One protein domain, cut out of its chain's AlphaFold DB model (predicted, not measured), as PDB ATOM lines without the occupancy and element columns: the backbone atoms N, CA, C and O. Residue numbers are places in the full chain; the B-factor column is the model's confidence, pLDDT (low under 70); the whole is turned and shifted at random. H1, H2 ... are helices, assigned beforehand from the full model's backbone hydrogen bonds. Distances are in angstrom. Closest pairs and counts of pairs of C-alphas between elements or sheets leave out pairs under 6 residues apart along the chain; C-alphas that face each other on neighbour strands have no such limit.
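AT A GLANCE: This is residues 2 to 70 of the 70 residues of an uncharacterized protein of Lupinus albus (UniProt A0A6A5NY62). This is an open, strung-out chain of four helices, none of which touches another. H1 and H2 follow each other closely, residues 21 to 33 swing from H2 to H3 in a wide bow with no named element, and H4 is an arm beyond H3 at the end of the printed part. The printed part has 69 residues, with four named helices in the order H1, H2, H3, H4 and no named strand; the class is all helix. It is extended, with a radius of gyration of the C-alphas of 19.2 A, and its outline is flat, with spans of 59 by 45 by 22 A.

HOW THE PARTS SIT: H1, residues 2 to 11, and H2, residues 13 to 20, meet only through their link. H3, residues 34 to 50, is apart from H1 and H2. H4, residues 55 to 69, is apart from H1 and H2. H3 and H4 are only just apart, with their closest C-alphas 8.2 A from each other. Residues 2 to 31, 33 to 39 and 41 to 70 stand free. Every O i to N i+4 pair is within hydrogen-bond range in H2, H3 and H4; in H1 it is 3 of 6.

IN THESE COORDINATES: H1 begins at C-alpha 2, at (-10.079, -3.197, -3.955), and is 15.5 A long from first to last C-alpha. H2 is 10.3 A long. H3, the longest helix by residues, measures 23.8 A and begins at C-alpha 34, at (-11.373, -4.781, -48.718). H4 measures 21.2 A and ends at C-alpha 69, at (17.921, -21.223, -23.866).

THE WHOLE: The two C-alphas farthest apart, those of Arg 24 and Leu 70, are 59.1 A from each other. The printed part has no cut. The link from H2 to H3, 13 residues, is long; those from H1 to H2 and from H3 to H4 are tight. The mean pLDDT of the printed part is 85.2, and residues 2 to 12 are under 70.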
ATOM      1  N   GLY A   2      -9.110  -4.230  -3.524       53.66
ATOM      2  CA  GLY A   2     -10.079  -3.197  -3.955       53.66
ATOM      3  C   GLY A   2      -9.740  -2.367  -5.207       53.66
ATOM      4  O   GLY A   2     -10.652  -1.928  -5.895       53.66
ATOM      5  N   ASN A   3      -8.462  -2.198  -5.565       51.16
ATOM      6  CA  ASN A   3      -8.069  -1.335  -6.697       51.16
ATOM      7  C   ASN A   3      -8.204  -2.001  -8.081       51.16
ATOM      8  O   ASN A   3      -8.260  -1.314  -9.095       51.16
ATOM      9  N   TYR A   4      -8.277  -3.333  -8.140       52.66
ATOM     10  CA  TYR A   4      -8.412  -4.070  -9.403       52.66
ATOM     11  C   TYR A   4      -9.851  -4.058  -9.940       52.66
ATOM     12  O   TYR A   4     -10.061  -4.070 -11.149       52.66
ATOM     13  N   LEU A   5     -10.840  -3.988  -9.044       51.66
ATOM     14  CA  LEU A   5     -12.260  -3.955  -9.405       51.66
ATOM     15  C   LEU A   5     -12.698  -2.579  -9.925       51.66
ATOM     16  O   LEU A   5     -13.516  -2.515 -10.836       51.66
ATOM     17  N   LEU A   6     -12.116  -1.491  -9.404       53.56
ATOM     18  CA  LEU A   6     -12.349  -0.139  -9.927       53.56
ATOM     19  C   LEU A   6     -11.785   0.025 -11.347       53.56
ATOM     20  O   LEU A   6     -12.483   0.536 -12.217       53.56
ATOM     21  N   ARG A   7     -10.585  -0.511 -11.613       53.84
ATOM     22  CA  ARG A   7      -9.948  -0.420 -12.938       53.84
ATOM     23  C   ARG A   7     -10.644  -1.262 -14.015       53.84
ATOM     24  O   ARG A   7     -10.805  -0.813 -15.141       53.84
ATOM     25  N   SER A   8     -11.157  -2.441 -13.651       50.97
ATOM     26  CA  SER A   8     -11.946  -3.282 -14.568       50.97
ATOM     27  C   SER A   8     -13.253  -2.609 -15.027       50.97
ATOM     28  O   SER A   8     -13.724  -2.837 -16.146       50.97
ATOM     29  N   GLY A   9     -13.836  -1.751 -14.182       57.62
ATOM     30  CA  GLY A   9     -14.994  -0.933 -14.543       57.62
ATOM     31  C   GLY A   9     -14.679   0.086 -15.640       57.62
ATOM     32  O   GLY A   9     -15.490   0.259 -16.550       57.62
ATOM     33  N   GLU A  10     -13.492   0.694 -15.594       58.88
ATOM     34  CA  GLU A  10     -13.018   1.692 -16.563       58.88
ATOM     35  C   GLU A  10     -12.659   1.070 -17.919       58.88
ATOM     36  O   GLU A  10     -13.048   1.614 -18.956       58.88
ATOM     37  N   ASP A  11     -12.036  -0.114 -17.931       62.00
ATOM     38  CA  ASP A  11     -11.647  -0.816 -19.168       62.00
ATOM     39  C   ASP A  11     -12.862  -1.187 -20.047       62.00
ATOM     40  O   ASP A  11     -12.780  -1.220 -21.274       62.00
ATOM     41  N   SER A  12     -14.027  -1.417 -19.426       68.38
ATOM     42  CA  SER A  12     -15.294  -1.695 -20.127       68.38
ATOM     43  C   SER A  12     -16.165  -0.455 -20.368       68.38
ATOM     44  O   SER A  12     -17.187  -0.543 -21.060       68.38
ATOM     45  N   ALA A  13     -15.795   0.700 -19.804       81.62
ATOM     46  CA  ALA A  13     -16.622   1.904 -19.824       81.62
ATOM     47  C   ALA A  13     -16.775   2.476 -21.238       81.62
ATOM     48  O   ALA A  13     -17.856   2.939 -21.600       81.62
ATOM     49  N   VAL A  14     -15.724   2.393 -22.059       83.88
ATOM     50  CA  VAL A  14     -15.733   2.904 -23.437       83.88
ATOM     51  C   VAL A  14     -16.701   2.109 -24.313       83.88
ATOM     52  O   VAL A  14     -17.555   2.705 -24.964       83.88
ATOM     53  N   THR A  15     -16.635   0.775 -24.287       84.62
ATOM     54  CA  THR A  15     -17.543  -0.088 -25.062       84.62
ATOM     55  C   THR A  15     -18.993   0.081 -24.623       84.62
ATOM     56  O   THR A  15     -19.884   0.190 -25.463       84.62
ATOM     57  N   LYS A  16     -19.238   0.154 -23.307       84.69
ATOM     58  CA  LYS A  16     -20.584   0.375 -22.765       84.69
ATOM     59  C   LYS A  16     -21.151   1.723 -23.199       84.69
ATOM     60  O   LYS A  16     -22.283   1.763 -23.660       84.69
ATOM     61  N   ARG A  17     -20.359   2.795 -23.132       86.69
ATOM     62  CA  ARG A  17     -20.745   4.114 -23.653       86.69
ATOM     63  C   ARG A  17     -21.039   4.057 -25.152       86.69
ATOM     64  O   ARG A  17     -22.068   4.549 -25.578       86.69
ATOM     65  N   MET A  18     -20.189   3.417 -25.954       85.62
ATOM     66  CA  MET A  18     -20.405   3.324 -27.406       85.62
ATOM     67  C   MET A  18     -21.687   2.572 -27.795       85.62
ATOM     68  O   MET A  18     -22.286   2.908 -28.811       85.62
ATOM     69  N   PHE A  19     -22.090   1.556 -27.026       84.06
ATOM     70  CA  PHE A  19     -23.255   0.728 -27.351       84.06
ATOM     71  C   PHE A  19     -24.557   1.208 -26.691       84.06
ATOM     72  O   PHE A  19     -25.616   1.129 -27.309       84.06
ATOM     73  N   PHE A  20     -24.493   1.682 -25.441       84.94
ATOM     74  CA  PHE A  20     -25.673   2.058 -24.654       84.94
ATOM     75  C   PHE A  20     -25.946   3.567 -24.626       84.94
ATOM     76  O   PHE A  20     -27.111   3.946 -24.490       84.94
ATOM     77  N   ASP A  21     -24.931   4.432 -24.758       82.94
ATOM     78  CA  ASP A  21     -25.180   5.877 -24.813       82.94
ATOM     79  C   ASP A  21     -25.643   6.281 -26.221       82.94
ATOM     80  O   ASP A  21     -25.095   5.862 -27.239       82.94
ATOM     81  N   THR A  22     -26.667   7.135 -26.289       78.31
ATOM     82  CA  THR A  22     -27.172   7.653 -27.567       78.31
ATOM     83  C   THR A  22     -26.245   8.757 -28.085       78.31
ATOM     84  O   THR A  22     -26.016   9.739 -27.370       78.31
ATOM     85  N   PRO A  23     -25.718   8.658 -29.320       80.75
ATOM     86  CA  PRO A  23     -24.852   9.693 -29.861       80.75
ATOM     87  C   PRO A  23     -25.642  10.989 -30.079       80.75
ATOM     88  O   PRO A  23     -26.723  10.997 -30.663       80.75
ATOM     89  N   ARG A  24     -25.076  12.118 -29.634       80.19
ATOM     90  CA  ARG A  24     -25.661  13.457 -29.840       80.19
ATOM     91  C   ARG A  24     -25.650  13.876 -31.320       80.19
ATOM     92  O   ARG A  24     -26.456  14.707 -31.725       80.19
ATOM     93  N   THR A  25     -24.753  13.300 -32.117       83.75
ATOM     94  CA  THR A  25     -24.600  13.545 -33.556       83.75
ATOM     95  C   THR A  25     -24.262  12.235 -34.261       83.75
ATOM     96  O   THR A  25     -23.306  11.563 -33.871       83.75
ATOM     97  N   TRP A  26     -25.010  11.880 -35.306       80.75
ATOM     98  CA  TRP A  26     -24.727  10.699 -36.124       80.75
ATOM     99  C   TRP A  26     -23.658  11.036 -37.162       80.75
ATOM    100  O   TRP A  26     -23.887  11.855 -38.050       80.75
ATOM    101  N   ILE A  27     -22.485  10.421 -37.035       85.19
ATOM    102  CA  ILE A  27     -21.402  10.554 -38.011       85.19
ATOM    103  C   ILE A  27     -21.555   9.421 -39.024       85.19
ATOM    104  O   ILE A  27     -21.644   8.254 -38.641       85.19
ATOM    105  N   LEU A  28     -21.600   9.764 -40.312       88.75
ATOM    106  CA  LEU A  28     -21.564   8.786 -41.394       88.75
ATOM    107  C   LEU A  28     -20.105   8.448 -41.701       88.75
ATOM    108  O   LEU A  28     -19.307   9.341 -41.980       88.75
ATOM    109  N   TYR A  29     -19.771   7.161 -41.642       88.19
ATOM    110  CA  TYR A  29     -18.450   6.657 -42.001       88.19
ATOM    111  C   TYR A  29     -18.477   6.070 -43.408       88.19
ATOM    112  O   TYR A  29     -19.458   5.449 -43.819       88.19
ATOM    113  N   GLU A  30     -17.381   6.252 -44.138       93.38
ATOM    114  CA  GLU A  30     -17.173   5.578 -45.415       93.38
ATOM    115  C   GLU A  30     -17.056   4.055 -45.199       93.38
ATOM    116  O   GLU A  30     -16.458   3.627 -44.203       93.38
ATOM    117  N   PRO A  31     -17.618   3.222 -46.098       92.19
ATOM    118  CA  PRO A  31     -17.433   1.779 -46.048       92.19
ATOM    119  C   PRO A  31     -15.954   1.390 -45.996       92.19
ATOM    120  O   PRO A  31     -15.106   1.972 -46.668       92.19
ATOM    121  N   MET A  32     -15.644   0.378 -45.191       95.06
ATOM    122  CA  MET A  32     -14.269  -0.071 -45.023       95.06
ATOM    123  C   MET A  32     -13.751  -0.762 -46.290       95.06
ATOM    124  O   MET A  32     -14.432  -1.598 -46.880       95.06
ATOM    125  N   ASP A  33     -12.512  -0.440 -46.655       96.56
ATOM    126  CA  ASP A  33     -11.798  -1.072 -47.762       96.56
ATOM    127  C   ASP A  33     -11.637  -2.599 -47.582       96.56
ATOM    128  O   ASP A  33     -11.650  -3.137 -46.463       96.56
ATOM    129  N   ARG A  34     -11.468  -3.317 -48.696       95.75
ATOM    130  CA  ARG A  34     -11.373  -4.781 -48.718       95.75
ATOM    131  C   ARG A  34     -10.185  -5.319 -47.919       95.75
ATOM    132  O   ARG A  34     -10.357  -6.286 -47.179       95.75
ATOM    133  N   ASP A  35      -9.011  -4.707 -48.010       97.25
ATOM    134  CA  ASP A  35      -7.825  -5.237 -47.327       97.25
ATOM    135  C   ASP A  35      -7.924  -5.012 -45.815       97.25
ATOM    136  O   ASP A  35      -7.613  -5.893 -45.008       97.25
ATOM    137  N   LYS A  36      -8.464  -3.853 -45.425       96.19
ATOM    138  CA  LYS A  36      -8.726  -3.506 -44.021       96.19
ATOM    139  C   LYS A  36      -9.789  -4.413 -43.408       96.19
ATOM    140  O   LYS A  36      -9.616  -4.888 -42.286       96.19
ATOM    141  N   SER A  37     -10.867  -4.681 -44.142       96.88
ATOM    142  CA  SER A  37     -11.932  -5.575 -43.684       96.88
ATOM    143  C   SER A  37     -11.458  -7.020 -43.558       96.88
ATOM    144  O   SER A  37     -11.782  -7.675 -42.567       96.88
ATOM    145  N   LEU A  38     -10.634  -7.498 -44.492       97.69
ATOM    146  CA  LEU A  38     -10.059  -8.838 -44.431       97.69
ATOM    147  C   LEU A  38      -9.105  -8.990 -43.237       97.69
ATOM    148  O   LEU A  38      -9.206  -9.962 -42.487       97.69
ATOM    149  N   LEU A  39      -8.220  -8.013 -43.019       97.56
ATOM    150  CA  LEU A  39      -7.329  -7.996 -41.860       97.56
ATOM    151  C   LEU A  39      -8.120  -7.958 -40.543       97.56
ATOM    152  O   LEU A  39      -7.812  -8.714 -39.617       97.56
ATOM    153  N   LEU A  40      -9.164  -7.128 -40.461       97.12
ATOM    154  CA  LEU A  40     -10.029  -7.051 -39.282       97.12
ATOM    155  C   LEU A  40     -10.757  -8.378 -39.030       97.12
ATOM    156  O   LEU A  40     -10.808  -8.849 -37.897       97.12
ATOM    157  N   ALA A  41     -11.285  -9.014 -40.077       97.12
ATOM    158  CA  ALA A  41     -11.974 -10.294 -39.955       97.12
ATOM    159  C   ALA A  41     -11.026 -11.406 -39.480       97.12
ATOM    160  O   ALA A  41     -11.379 -12.162 -38.571       97.12
ATOM    161  N   MET A  42      -9.813 -11.481 -40.038       97.31
ATOM    162  CA  MET A  42      -8.800 -12.453 -39.620       97.31
ATOM    163  C   MET A  42      -8.379 -12.241 -38.162       97.31
ATOM    164  O   MET A  42      -8.385 -13.188 -37.378       97.31
ATOM    165  N   THR A  43      -8.070 -11.002 -37.774       96.25
ATOM    166  CA  THR A  43      -7.641 -10.673 -36.404       96.25
ATOM    167  C   THR A  43      -8.760 -10.877 -35.381       96.25
ATOM    168  O   THR A  43      -8.525 -11.480 -34.336       96.25
ATOM    169  N   SER A  44      -9.993 -10.471 -35.693       95.38
ATOM    170  CA  SER A  44     -11.159 -10.695 -34.826       95.38
ATOM    171  C   SER A  44     -11.453 -12.184 -34.643       95.38
ATOM    172  O   SER A  44     -11.701 -12.642 -33.523       95.38
ATOM    173  N   SER A  45     -11.398 -12.960 -35.730       94.62
ATOM    174  CA  SER A  45     -11.595 -14.414 -35.678       94.62
ATOM    175  C   SER A  45     -10.487 -15.084 -34.869       94.62
ATOM    176  O   SER A  45     -10.765 -15.957 -34.048       94.62
ATOM    177  N   PHE A  46      -9.241 -14.639 -35.042       94.31
ATOM    178  CA  PHE A  46      -8.097 -15.129 -34.282       94.31
ATOM    179  C   PHE A  46      -8.244 -14.850 -32.781       94.31
ATOM    180  O   PHE A  46      -8.127 -15.777 -31.984       94.31
ATOM    181  N   ILE A  47      -8.582 -13.620 -32.378       94.31
ATOM    182  CA  ILE A  47      -8.779 -13.263 -30.960       94.31
ATOM    183  C   ILE A  47      -9.902 -14.103 -30.339       94.31
ATOM    184  O   ILE A  47      -9.738 -14.652 -29.251       94.31
ATOM    185  N   THR A  48     -11.022 -14.253 -31.049       92.00
ATOM    186  CA  THR A  48     -12.186 -14.997 -30.545       92.00
ATOM    187  C   THR A  48     -11.903 -16.500 -30.428       92.00
ATOM    188  O   THR A  48     -12.289 -17.126 -29.443       92.00
ATOM    189  N   SER A  49     -11.199 -17.090 -31.402       90.94
ATOM    190  CA  SER A  49     -10.873 -18.529 -31.430       90.94
ATOM    191  C   SER A  49      -9.636 -18.919 -30.609       90.94
ATOM    192  O   SER A  49      -9.477 -20.092 -30.270       90.94
ATOM    193  N   SER A  50      -8.795 -17.958 -30.216       89.25
ATOM    194  CA  SER A  50      -7.612 -18.228 -29.385       89.25
ATOM    195  C   SER A  50      -7.972 -18.731 -27.983       89.25
ATOM    196  O   SER A  50      -7.210 -19.497 -27.401       89.25
ATOM    197  N   PHE A  51      -9.134 -18.352 -27.442       88.38
ATOM    198  CA  PHE A  51      -9.603 -18.838 -26.139       88.38
ATOM    199  C   PHE A  51      -9.997 -20.325 -26.131       88.38
ATOM    200  O   PHE A  51      -9.542 -21.037 -25.236       88.38
ATOM    201  N   PRO A  52     -10.812 -20.838 -27.077       92.75
ATOM    202  CA  PRO A  52     -11.151 -22.262 -27.112       92.75
ATOM    203  C   PRO A  52      -9.998 -23.166 -27.570       92.75
ATOM    204  O   PRO A  52      -9.976 -24.337 -27.195       92.75
ATOM    205  N   TYR A  53      -9.040 -22.665 -28.360       91.50
ATOM    206  CA  TYR A  53      -7.908 -23.469 -28.835       91.50
ATOM    207  C   TYR A  53      -6.557 -22.734 -28.730       91.50
ATOM    208  O   TYR A  53      -5.942 -22.398 -29.743       91.50
ATOM    209  N   PRO A  54      -6.038 -22.519 -27.505       91.25
ATOM    210  CA  PRO A  54      -4.777 -21.801 -27.288       91.25
ATOM    211  C   PRO A  54      -3.524 -22.655 -27.567       91.25
ATOM    212  O   PRO A  54      -2.409 -22.135 -27.624       91.25
ATOM    213  N   SER A  55      -3.688 -23.974 -27.722       92.44
ATOM    214  CA  SER A  55      -2.595 -24.959 -27.758       92.44
ATOM    215  C   SER A  55      -1.509 -24.698 -28.822       92.44
ATOM    216  O   SER A  55      -0.325 -24.774 -28.476       92.44
ATOM    217  N   PRO A  56      -1.833 -24.332 -30.082       90.69
ATOM    218  CA  PRO A  56      -0.805 -24.066 -31.092       90.69
ATOM    219  C   PRO A  56       0.079 -22.874 -30.729       90.69
ATOM    220  O   PRO A  56       1.299 -22.945 -30.857       90.69
ATOM    221  N   LEU A  57      -0.529 -21.796 -30.221       93.19
ATOM    222  CA  LEU A  57       0.195 -20.591 -29.823       93.19
ATOM    223  C   LEU A  57       1.124 -20.884 -28.637       93.19
ATOM    224  O   LEU A  57       2.278 -20.449 -28.628       93.19
ATOM    225  N   PHE A  58       0.659 -21.678 -27.670       93.12
ATOM    226  CA  PHE A  58       1.472 -22.089 -26.526       93.12
ATOM    227  C   PHE A  58       2.636 -22.998 -26.941       93.12
ATOM    228  O   PHE A  58       3.763 -22.803 -26.501       93.12
ATOM    229  N   SER A  59       2.392 -23.949 -27.843       95.75
ATOM    230  CA  SER A  59       3.428 -24.868 -28.332       95.75
ATOM    231  C   SER A  59       4.551 -24.121 -29.052       95.75
ATOM    232  O   SER A  59       5.727 -24.343 -28.765       95.75
ATOM    233  N   VAL A  60       4.190 -23.192 -29.940       95.12
ATOM    234  CA  VAL A  60       5.146 -22.380 -30.704       95.12
ATOM    235  C   VAL A  60       5.963 -21.469 -29.783       95.12
ATOM    236  O   VAL A  60       7.186 -21.413 -29.894       95.12
ATOM    237  N   THR A  61       5.314 -20.784 -28.839       94.50
ATOM    238  CA  THR A  61       6.008 -19.896 -27.888       94.50
ATOM    239  C   THR A  61       6.905 -20.662 -26.917       94.50
ATOM    240  O   THR A  61       8.029 -20.234 -26.661       94.50
ATOM    241  N   HIS A  62       6.464 -21.823 -26.437       94.69
ATOM    242  CA  HIS A  62       7.261 -22.696 -25.581       94.69
ATOM    243  C   HIS A  62       8.499 -23.241 -26.307       94.69
ATOM    244  O   HIS A  62       9.600 -23.205 -25.759       94.69
ATOM    245  N   GLN A  63       8.349 -23.701 -27.556       96.06
ATOM    246  CA  GLN A  63       9.485 -24.148 -28.367       96.06
ATOM    247  C   GLN A  63      10.465 -23.013 -28.662       96.06
ATOM    248  O   GLN A  63      11.670 -23.220 -28.547       96.06
ATOM    249  N   MET A  64       9.970 -21.815 -28.990       96.50
ATOM    250  CA  MET A  64      10.832 -20.646 -29.179       96.50
ATOM    251  C   MET A  64      11.623 -20.311 -27.908       96.50
ATOM    252  O   MET A  64      12.829 -20.093 -27.987       96.50
ATOM    253  N   ALA A  65      10.977 -20.325 -26.739       96.06
ATOM    254  CA  ALA A  65      11.651 -20.070 -25.467       96.06
ATOM    255  C   ALA A  65      12.720 -21.134 -25.156       96.06
ATOM    256  O   ALA A  65      13.851 -20.784 -24.826       96.06
ATOM    257  N   LEU A  66      12.402 -22.421 -25.328       95.94
ATOM    258  CA  LEU A  66      13.365 -23.510 -25.138       95.94
ATOM    259  C   LEU A  66      14.549 -23.415 -26.103       95.94
ATOM    260  O   LEU A  66      15.690 -23.539 -25.670       95.94
ATOM    261  N   SER A  67      14.287 -23.154 -27.384       94.44
ATOM    262  CA  SER A  67      15.329 -23.004 -28.405       94.44
ATOM    263  C   SER A  67      16.205 -21.771 -28.197       94.44
ATOM    264  O   SER A  67      17.269 -21.693 -28.793       94.44
ATOM    265  N   SER A  68      15.744 -20.779 -27.432       89.88
ATOM    266  CA  SER A  68      16.554 -19.610 -27.082       89.88
ATOM    267  C   SER A  68      17.465 -19.847 -25.872       89.88
ATOM    268  O   SER A  68      18.409 -19.089 -25.667       89.88
ATOM    269  N   TYR A  69      17.160 -20.866 -25.063       85.06
ATOM    270  CA  TYR A  69      17.921 -21.223 -23.866       85.06
ATOM    271  C   TYR A  69      18.947 -22.335 -24.121       85.06
ATOM    272  O   TYR A  69      20.035 -22.296 -23.547       85.06
ATOM    273  N   LEU A  70      18.580 -23.331 -24.936       73.75
ATOM    274  CA  LEU A  70      19.460 -24.408 -25.407       73.75
ATOM    275  C   LEU A  70      20.343 -23.934 -26.563       73.75
ATOM    276  O   LEU A  70      21.531 -24.326 -26.568       73.75
TER     277      LEU A  70